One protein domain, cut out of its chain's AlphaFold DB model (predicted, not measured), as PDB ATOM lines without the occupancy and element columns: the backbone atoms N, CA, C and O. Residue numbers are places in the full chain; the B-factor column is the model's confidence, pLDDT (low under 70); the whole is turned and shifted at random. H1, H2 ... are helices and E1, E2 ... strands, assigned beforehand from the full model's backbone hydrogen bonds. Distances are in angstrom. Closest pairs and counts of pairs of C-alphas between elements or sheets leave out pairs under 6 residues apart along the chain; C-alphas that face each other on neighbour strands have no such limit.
ATOM      1  N   GLU A  16     -28.103  32.008  39.458       94.94
ATOM      2  CA  GLU A  16     -29.282  31.830  40.316       94.94
ATOM      3  C   GLU A  16     -29.495  33.028  41.245       94.94
ATOM      4  O   GLU A  16     -30.583  33.575  41.289       94.94
ATOM      5  N   THR A  17     -28.458  33.454  41.971       95.12
ATOM      6  CA  THR A  17     -28.565  34.533  42.971       95.12
ATOM      7  C   THR A  17     -27.635  35.697  42.674       95.12
ATOM      8  O   THR A  17     -28.036  36.855  42.726       95.12
ATOM      9  N   GLY A  18     -26.388  35.404  42.325       96.31
ATOM     10  CA  GLY A  18     -25.426  36.412  41.929       96.31
ATOM     11  C   GLY A  18     -24.273  35.818  41.141       96.31
ATOM     12  O   GLY A  18     -24.046  34.604  41.138       96.31
ATOM     13  N   LEU A  19     -23.565  36.695  40.449       97.38
ATOM     14  CA  LEU A  19     -22.447  36.354  39.588       97.38
ATOM     15  C   LEU A  19     -21.494  37.540  39.545       97.38
ATOM     16  O   LEU A  19     -21.902  38.640  39.196       97.38
ATOM     17  N   GLN A  20     -20.223  37.302  39.844       97.88
ATOM     18  CA  GLN A  20     -19.182  38.297  39.628       97.88
ATOM     19  C   GLN A  20     -18.498  38.023  38.290       97.88
ATOM     20  O   GLN A  20     -18.057  36.901  38.021       97.88
ATOM     21  N   LEU A  21     -18.422  39.046  37.445       97.00
ATOM     22  CA  LEU A  21     -17.689  39.026  36.189       97.00
ATOM     23  C   LEU A  21     -16.429  39.873  36.321       97.00
ATOM     24  O   LEU A  21     -16.466  40.982  36.850       97.00
ATOM     25  N   HIS A  22     -15.334  39.364  35.770       97.19
ATOM     26  CA  HIS A  22     -14.116  40.135  35.559       97.19
ATOM     27  C   HIS A  22     -13.922  40.311  34.059       97.19
ATOM     28  O   HIS A  22     -13.761  39.326  33.331       97.19
ATOM     29  N   VAL A  23     -13.977  41.558  33.604       95.69
ATOM     30  CA  VAL A  23     -13.817  41.924  32.196       95.69
ATOM     31  C   VAL A  23     -12.717  42.970  32.134       95.69
ATOM     32  O   VAL A  23     -12.901  44.085  32.608       95.69
ATOM     33  N   ASP A  24     -11.564  42.583  31.589       96.00
ATOM     34  CA  ASP A  24     -10.339  43.384  31.618       96.00
ATOM     35  C   ASP A  24      -9.966  43.828  33.051       96.00
ATOM     36  O   ASP A  24      -9.617  42.981  33.878       96.00
ATOM     37  N   ASP A  25     -10.020  45.129  33.347       97.44
ATOM     38  CA  ASP A  25      -9.762  45.740  34.658       97.44
ATOM     39  C   ASP A  25     -11.040  46.112  35.436       97.44
ATOM     40  O   ASP A  25     -10.961  46.744  36.491       97.44
ATOM     41  N   GLU A  26     -12.217  45.707  34.954       98.06
ATOM     42  CA  GLU A  26     -13.509  45.926  35.606       98.06
ATOM     43  C   GLU A  26     -13.966  44.692  36.393       98.06
ATOM     44  O   GLU A  26     -13.817  43.543  35.957       98.06
ATOM     45  N   THR A  27     -14.581  44.945  37.549       98.50
ATOM     46  CA  THR A  27     -15.335  43.940  38.305       98.50
ATOM     47  C   THR A  27     -16.804  44.329  38.284       98.50
ATOM     48  O   THR A  27     -17.161  45.449  38.644       98.50
ATOM     49  N   ILE A  28     -17.655  43.405  37.838       98.38
ATOM     50  CA  ILE A  28     -19.095  43.621  37.716       98.38
ATOM     51  C   ILE A  28     -19.809  42.597  38.585       98.38
ATOM     52  O   ILE A  28     -19.703  41.398  38.327       98.38
ATOM     53  N   ASP A  29     -20.569  43.062  39.570       98.25
ATOM     54  CA  ASP A  29     -21.454  42.194  40.345       98.25
ATOM     55  C   ASP A  29     -22.846  42.196  39.725       98.25
ATOM     56  O   ASP A  29     -23.469  43.247  39.600       98.25
ATOM     57  N   LEU A  30     -23.341  41.020  39.348       97.44
ATOM     58  CA  LEU A  30     -24.726  40.792  38.961       97.44
ATOM     59  C   LEU A  30     -25.469  40.210  40.157       97.44
ATOM     60  O   LEU A  30     -25.000  39.252  40.778       97.44
ATOM     61  N   LEU A  31     -26.641  40.760  40.446       95.88
ATOM     62  CA  LEU A  31     -27.508  40.320  41.536       95.88
ATOM     63  C   LEU A  31     -28.907  40.072  40.981       95.88
ATOM     64  O   LEU A  31     -29.481  40.957  40.345       95.88
ATOM     65  N   HIS A  32     -29.430  38.866  41.207       95.00
ATOM     66  CA  HIS A  32     -30.824  38.529  40.932       95.00
ATOM     67  C   HIS A  32     -31.691  39.092  42.052       95.00
ATOM     68  O   HIS A  32     -31.362  38.955  43.234       95.00
ATOM     69  N   LEU A  33     -32.780  39.741  41.664       91.25
ATOM     70  CA  LEU A  33     -33.693  40.411  42.573       91.25
ATOM     71  C   LEU A  33     -34.995  39.610  42.720       91.25
ATOM     72  O   LEU A  33     -35.431  38.960  41.764       91.25
ATOM     73  N   PRO A  34     -35.658  39.633  43.891       89.00
ATOM     74  CA  PRO A  34     -37.074  39.318  44.010       89.00
ATOM     75  C   PRO A  34     -37.911  39.820  42.823       89.00
ATOM     76  O   PRO A  34     -37.869  40.992  42.472       89.00
ATOM     77  N   ALA A  35     -38.719  38.926  42.246       89.44
ATOM     78  CA  ALA A  35     -39.480  39.164  41.017       89.44
ATOM     79  C   ALA A  35     -40.366  40.428  41.073       89.44
ATOM     80  O   ALA A  35     -41.498  40.398  41.590       89.44
ATOM     81  N   ALA A  36     -39.855  41.533  40.527       90.75
ATOM     82  CA  ALA A  36     -40.472  42.849  40.549       90.75
ATOM     83  C   ALA A  36     -41.105  43.145  39.186       90.75
ATOM     84  O   ALA A  36     -42.310  42.954  39.017       90.75
ATOM     85  N   HIS A  37     -40.306  43.567  38.212       93.81
ATOM     86  CA  HIS A  37     -40.720  43.783  36.835       93.81
ATOM     87  C   HIS A  37     -41.041  42.456  36.130       93.81
ATOM     88  O   HIS A  37     -42.148  42.319  35.597       93.81
ATOM     89  N   ILE A  38     -40.133  41.475  36.208       94.44
ATOM     90  CA  ILE A  38     -40.290  40.078  35.754       94.44
ATOM     91  C   ILE A  38     -39.564  39.105  36.706       94.44
ATOM     92  O   ILE A  38     -38.857  39.520  37.620       94.44
ATOM     93  N   ASP A  39     -39.722  37.792  36.527       93.62
ATOM     94  CA  ASP A  39     -39.035  36.800  37.379       93.62
ATOM     95  C   ASP A  39     -37.513  36.706  37.156       93.62
ATOM     96  O   ASP A  39     -36.790  36.219  38.027       93.62
ATOM     97  N   GLY A  40     -37.022  37.211  36.022       93.75
ATOM     98  CA  GLY A  40     -35.606  37.266  35.654       93.75
ATOM     99  C   GLY A  40     -34.891  38.585  35.966       93.75
ATOM    100  O   GLY A  40     -33.849  38.843  35.365       93.75
ATOM    101  N   ASP A  41     -35.444  39.437  36.832       94.25
ATOM    102  CA  ASP A  41     -34.873  40.752  37.149       94.25
ATOM    103  C   ASP A  41     -33.455  40.668  37.726       94.25
ATOM    104  O   ASP A  41     -33.193  39.950  38.690       94.25
ATOM    105  N   ALA A  42     -32.538  41.466  37.182       94.75
ATOM    106  CA  ALA A  42     -31.181  41.567  37.694       94.75
ATOM    107  C   ALA A  42     -30.638  42.989  37.593       94.75
ATOM    108  O   ALA A  42     -30.926  43.715  36.638       94.75
ATOM    109  N   ILE A  43     -29.791  43.350  38.553       95.56
ATOM    110  CA  ILE A  43     -29.020  44.595  38.540       95.56
ATOM    111  C   ILE A  43     -27.537  44.293  38.416       95.56
ATOM    112  O   ILE A  43     -27.088  43.183  38.711       95.56
ATOM    113  N   MET A  44     -26.780  45.294  37.982       97.00
ATOM    114  CA  MET A  44     -25.333  45.195  37.834       97.00
ATOM    115  C   MET A  44     -24.663  46.320  38.611       97.00
ATOM    116  O   MET A  44     -25.124  47.450  38.522       97.00
ATOM    117  N   HIS A  45     -23.571  46.058  39.322       97.88
ATOM    118  CA  HIS A  45     -22.716  47.103  39.889       97.88
ATOM    119  C   HIS A  45     -21.371  47.095  39.179       97.88
ATOM    120  O   HIS A  45     -20.648  46.106  39.239       97.88
ATOM    121  N   PHE A  46     -21.053  48.196  38.500       98.31
ATOM    122  CA  PHE A  46     -19.746  48.438  37.894       98.31
ATOM    123  C   PHE A  46     -18.867  49.143  38.920       98.31
ATOM    124  O   PHE A  46     -19.130  50.300  39.266       98.31
ATOM    125  N   HIS A  47     -17.845  48.448  39.416       98.31
ATOM    126  CA  HIS A  47     -17.058  48.902  40.563       98.31
ATOM    127  C   HIS A  47     -16.210  50.129  40.236       98.31
ATOM    128  O   HIS A  47     -16.141  51.049  41.049       98.31
ATOM    129  N   ASN A  48     -15.598  50.187  39.050       98.00
ATOM    130  CA  ASN A  48     -14.704  51.298  38.714       98.00
ATOM    131  C   ASN A  48     -15.459  52.618  38.512       98.00
ATOM    132  O   ASN A  48     -14.978  53.679  38.911       98.00
ATOM    133  N   ALA A  49     -16.630  52.560  37.870       97.06
ATOM    134  CA  ALA A  49     -17.463  53.735  37.617       97.06
ATOM    135  C   ALA A  49     -18.367  54.105  38.804       97.06
ATOM    136  O   ALA A  49     -18.880  55.223  38.836       97.06
ATOM    137  N   ASP A  50     -18.571  53.173  39.738       97.69
ATOM    138  CA  ASP A  50     -19.567  53.239  40.809       97.69
ATOM    139  C   ASP A  50     -20.983  53.525  40.279       97.69
ATOM    140  O   ASP A  50     -21.656  54.491  40.645       97.69
ATOM    141  N   VAL A  51     -21.419  52.693  39.330       97.62
ATOM    142  CA  VAL A  51     -22.717  52.832  38.657       97.62
ATOM    143  C   VAL A  51     -23.506  51.535  38.756       97.62
ATOM    144  O   VAL A  51     -22.967  50.451  38.524       97.62
ATOM    145  N   ILE A  52     -24.806  51.672  39.031       96.56
ATOM    146  CA  ILE A  52     -25.769  50.570  39.028       96.56
ATOM    147  C   ILE A  52     -26.797  50.768  37.909       96.56
ATOM    148  O   ILE A  52     -27.709  51.588  38.051       96.56
ATOM    149  N   PRO A  53     -26.699  50.028  36.791       95.38
ATOM    150  CA  PRO A  53     -27.818  49.851  35.879       95.38
ATOM    151  C   PRO A  53     -28.877  48.958  36.534       95.38
ATOM    152  O   PRO A  53     -28.649  47.774  36.776       95.38
ATOM    153  N   SER A  54     -30.040  49.539  36.825       91.38
ATOM    154  CA  SER A  54     -31.134  48.862  37.529       91.38
ATOM    155  C   SER A  54     -32.087  48.081  36.617       91.38
ATOM    156  O   SER A  54     -32.984  47.403  37.103       91.38
ATOM    157  N   GLY A  55     -31.982  48.234  35.294       90.31
ATOM    158  CA  GLY A  55     -33.057  47.815  34.389       90.31
ATOM    159  C   GLY A  55     -34.382  48.511  34.732       90.31
ATOM    160  O   GLY A  55     -34.382  49.666  35.169       90.31
ATOM    161  N   ASP A  56     -35.492  47.791  34.574       91.19
ATOM    162  CA  ASP A  56     -36.858  48.297  34.772       91.19
ATOM    163  C   ASP A  56     -37.418  48.039  36.187       91.19
ATOM    164  O   ASP A  56     -38.626  48.123  36.412       91.19
ATOM    165  N   VAL A  57     -36.558  47.750  37.171       89.19
ATOM    166  CA  VAL A  57     -36.991  47.565  38.572       89.19
ATOM    167  C   VAL A  57     -37.153  48.892  39.323       89.19
ATOM    168  O   VAL A  57     -37.917  48.969  40.284       89.19
ATOM    169  N   TRP A  58     -36.489  49.965  38.871       87.94
ATOM    170  CA  TRP A  58     -36.528  51.282  39.512       87.94
ATOM    171  C   TRP A  58     -36.836  52.410  38.527       87.94
ATOM    172  O   TRP A  58     -36.269  52.486  37.439       87.94
ATOM    173  N   PHE A  59     -37.690  53.349  38.949       86.50
ATOM    174  CA  PHE A  59     -38.029  54.540  38.175       86.50
ATOM    175  C   PHE A  59     -38.008  55.799  39.041       86.50
ATOM    176  O   PHE A  59     -38.641  55.876  40.093       86.50
ATOM    177  N   ASN A  60     -37.356  56.851  38.547       87.69
ATOM    178  CA  ASN A  60     -37.370  58.148  39.214       87.69
ATOM    179  C   ASN A  60     -38.762  58.800  39.130       87.69
ATOM    180  O   ASN A  60     -39.235  59.144  38.042       87.69
ATOM    181  N   GLY A  61     -39.409  58.998  40.281       85.75
ATOM    182  CA  GLY A  61     -40.681  59.721  40.390       85.75
ATOM    183  C   GLY A  61     -41.896  58.981  39.820       85.75
ATOM    184  O   GLY A  61     -42.931  59.610  39.589       85.75
ATOM    185  N   LYS A  62     -41.788  57.670  39.574       82.94
ATOM    186  CA  LYS A  62     -42.888  56.817  39.105       82.94
ATOM    187  C   LYS A  62     -42.885  55.492  39.853       82.94
ATOM    188  O   LYS A  62     -41.835  55.017  40.268       82.94
ATOM    189  N   ASN A  63     -44.060  54.888  39.989       80.94
ATOM    190  CA  ASN A  63     -44.158  53.549  40.551       80.94
ATOM    191  C   ASN A  63     -43.576  52.518  39.571       80.94
ATOM    192  O   ASN A  63     -43.803  52.654  38.363       80.94
ATOM    193  N   PRO A  64     -42.890  51.482  40.077       78.31
ATOM    194  CA  PRO A  64     -42.473  50.350  39.264       78.31
ATOM    195  C   PRO A  64     -43.679  49.654  38.627       78.31
ATOM    196  O   PRO A  64     -44.747  49.518  39.234       78.31
ATOM    197  N   PHE A  65     -43.500  49.236  37.378       86.00
ATOM    198  CA  PHE A  65     -44.456  48.416  36.647       86.00
ATOM    199  C   PHE A  65     -44.048  46.948  36.776       86.00
ATOM    200  O   PHE A  65     -42.891  46.622  36.532       86.00
ATOM    201  N   PHE A  66     -45.002  46.081  37.118       90.31
ATOM    202  CA  PHE A  66     -44.799  44.637  37.207       90.31
ATOM    203  C   PHE A  66     -45.614  43.916  36.129       90.31
ATOM    204  O   PHE A  66     -46.828  44.119  36.018       90.31
ATOM    205  N   ASP A  67     -44.957  43.063  35.345       91.12
ATOM    206  CA  ASP A  67     -45.612  42.226  34.345       91.12
ATOM    207  C   ASP A  67     -45.982  40.868  34.946       91.12
ATOM    208  O   ASP A  67     -45.196  39.919  34.965       91.12
ATOM    209  N   SER A  68     -47.229  40.756  35.401       91.44
ATOM    210  CA  SER A  68     -47.747  39.525  36.003       91.44
ATOM    211  C   SER A  68     -47.800  38.330  35.048       91.44
ATOM    212  O   SER A  68     -47.889  37.193  35.513       91.44
ATOM    213  N   THR A  69     -47.736  38.549  33.730       91.94
ATOM    214  CA  THR A  69     -47.691  37.455  32.744       91.94
ATOM    215  C   THR A  69     -46.307  36.813  32.693       91.94
ATOM    216  O   THR A  69     -46.202  35.621  32.413       91.94
ATOM    217  N   ASN A  70     -45.265  37.586  33.008       91.25
ATOM    218  CA  ASN A  70     -43.861  37.173  32.997       91.25
ATOM    219  C   ASN A  70     -43.277  37.072  34.423       91.25
ATOM    220  O   ASN A  70     -42.075  37.206  34.628       91.25
ATOM    221  N   GLY A  71     -44.138  36.849  35.422       93.75
ATOM    222  CA  GLY A  71     -43.731  36.557  36.799       93.75
ATOM    223  C   GLY A  71     -43.477  37.770  37.699       93.75
ATOM    224  O   GLY A  71     -43.209  37.578  38.883       93.75
ATOM    225  N   GLY A  72     -43.627  38.999  37.198       93.88
ATOM    226  CA  GLY A  72     -43.499  40.218  37.998       93.88
ATOM    227  C   GLY A  72     -44.616  40.370  39.035       93.88
ATOM    228  O   GLY A  72     -45.783  40.039  38.785       93.88
ATOM    229  N   THR A  73     -44.284  40.899  40.217       93.12
ATOM    230  CA  THR A  73     -45.241  41.045  41.322       93.12
ATOM    231  C   THR A  73     -45.138  42.390  42.036       93.12
ATOM    232  O   THR A  73     -44.058  42.947  42.217       93.12
ATOM    233  N   LEU A  74     -46.274  42.876  42.555       90.00
ATOM    234  CA  LEU A  74     -46.293  44.042  43.446       90.00
ATOM    235  C   LEU A  74     -45.438  43.813  44.704       90.00
ATOM    236  O   LEU A  74     -44.784  44.735  45.174       90.00
ATOM    237  N   ASN A  75     -45.439  42.593  45.249       91.19
ATOM    238  CA  ASN A  75     -44.656  42.272  46.442       91.19
ATOM    239  C   ASN A  75     -43.151  42.327  46.170       91.19
ATOM    240  O   ASN A  75     -42.430  42.855  47.009       91.19
ATOM    241  N   GLY A  76     -42.688  41.832  45.018       89.31
ATOM    242  CA  GLY A  76     -41.293  41.979  44.601       89.31
ATOM    243  C   GLY A  76     -40.932  43.446  44.409       89.31
ATOM    244  O   GLY A  76     -39.981  43.920  45.012       89.31
ATOM    245  N   ALA A  77     -41.781  44.214  43.721       88.31
ATOM    246  CA  ALA A  77     -41.565  45.651  43.555       88.31
ATOM    247  C   ALA A  77     -41.466  46.418  44.892       88.31
ATOM    248  O   ALA A  77     -40.713  47.385  44.998       88.31
ATOM    249  N   ILE A  78     -42.207  45.994  45.924       86.81
ATOM    250  CA  ILE A  78     -42.094  46.553  47.281       86.81
ATOM    251  C   ILE A  78     -40.813  46.079  47.978       86.81
ATOM    252  O   ILE A  78     -40.160  46.896  48.621       86.81
ATOM    253  N   ALA A  79     -40.469  44.793  47.875       85.44
ATOM    254  CA  ALA A  79     -39.280  44.219  48.505       85.44
ATOM    255  C   ALA A  79     -37.981  44.879  48.016       85.44
ATOM    256  O   ALA A  79     -37.083  45.082  48.819       85.44
ATOM    257  N   GLU A  80     -37.933  45.274  46.742       76.81
ATOM    258  CA  GLU A  80     -36.805  45.988  46.124       76.81
ATOM    259  C   GLU A  80     -36.727  47.482  46.470       76.81
ATOM    260  O   GLU A  80     -35.719  48.142  46.229       76.81
ATOM    261  N   SER A  81     -37.812  48.055  46.994       65.12
ATOM    262  CA  SER A  81     -37.912  49.495  47.272       65.12
ATOM    263  C   SER A  81     -37.497  49.877  48.703       65.12
ATOM    264  O   SER A  81     -37.632  51.050  49.070       65.12
TER     265      SER A  81
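AT A GLANCE: This is residues 16 to 81 of the 82 residues of an uncharacterized protein of Synechococcus sp. CBW1107 (UniProt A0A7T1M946). Little regular structure is present: a slender three-strand antiparallel sheet, order E1, E2, E3, makes one end, and loops with one short helix, H1, make the other. After E3 the chain folds back beside it and winds through a long loop to H1. The printed part has 66 residues, 24 in named elements, along the chain E1, E2, E3, H1; the class is mixed. It is only just compact, close to loose, with a radius of gyration of the C-alphas of 12.9 A and spans of 38 by 28 by 16 A.

HOW THE PARTS SIT: Inner strand E2, residues 26 to 32, forms hairpins with edge strands E1, residues 18 to 23, and E3, residues 42 to 46, a meander, each strand the antiparallel neighbour of the one before. N 21 and O 28 are 2.8 A apart, N 45 and O 29 2.8 A, both within hydrogen-bond range. H1, residues 74 to 79, is not on the sheet and is apart from E1 and E2; its O i to N i+4 pairs are within hydrogen-bond range.

IN THESE COORDINATES: E1 begins at C-alpha 18 (-25.426, 36.412, 41.929). E2 measures 19.6 A. H1 ends at C-alpha 79 (-39.280, 44.219, 48.505).

THE WHOLE: The farthest C-alphas, of Asp 25 and Thr 69, are 38.9 A apart. The printed part has no cut; the E3 to H1 link is long, and residue 81 has pLDDT under 70.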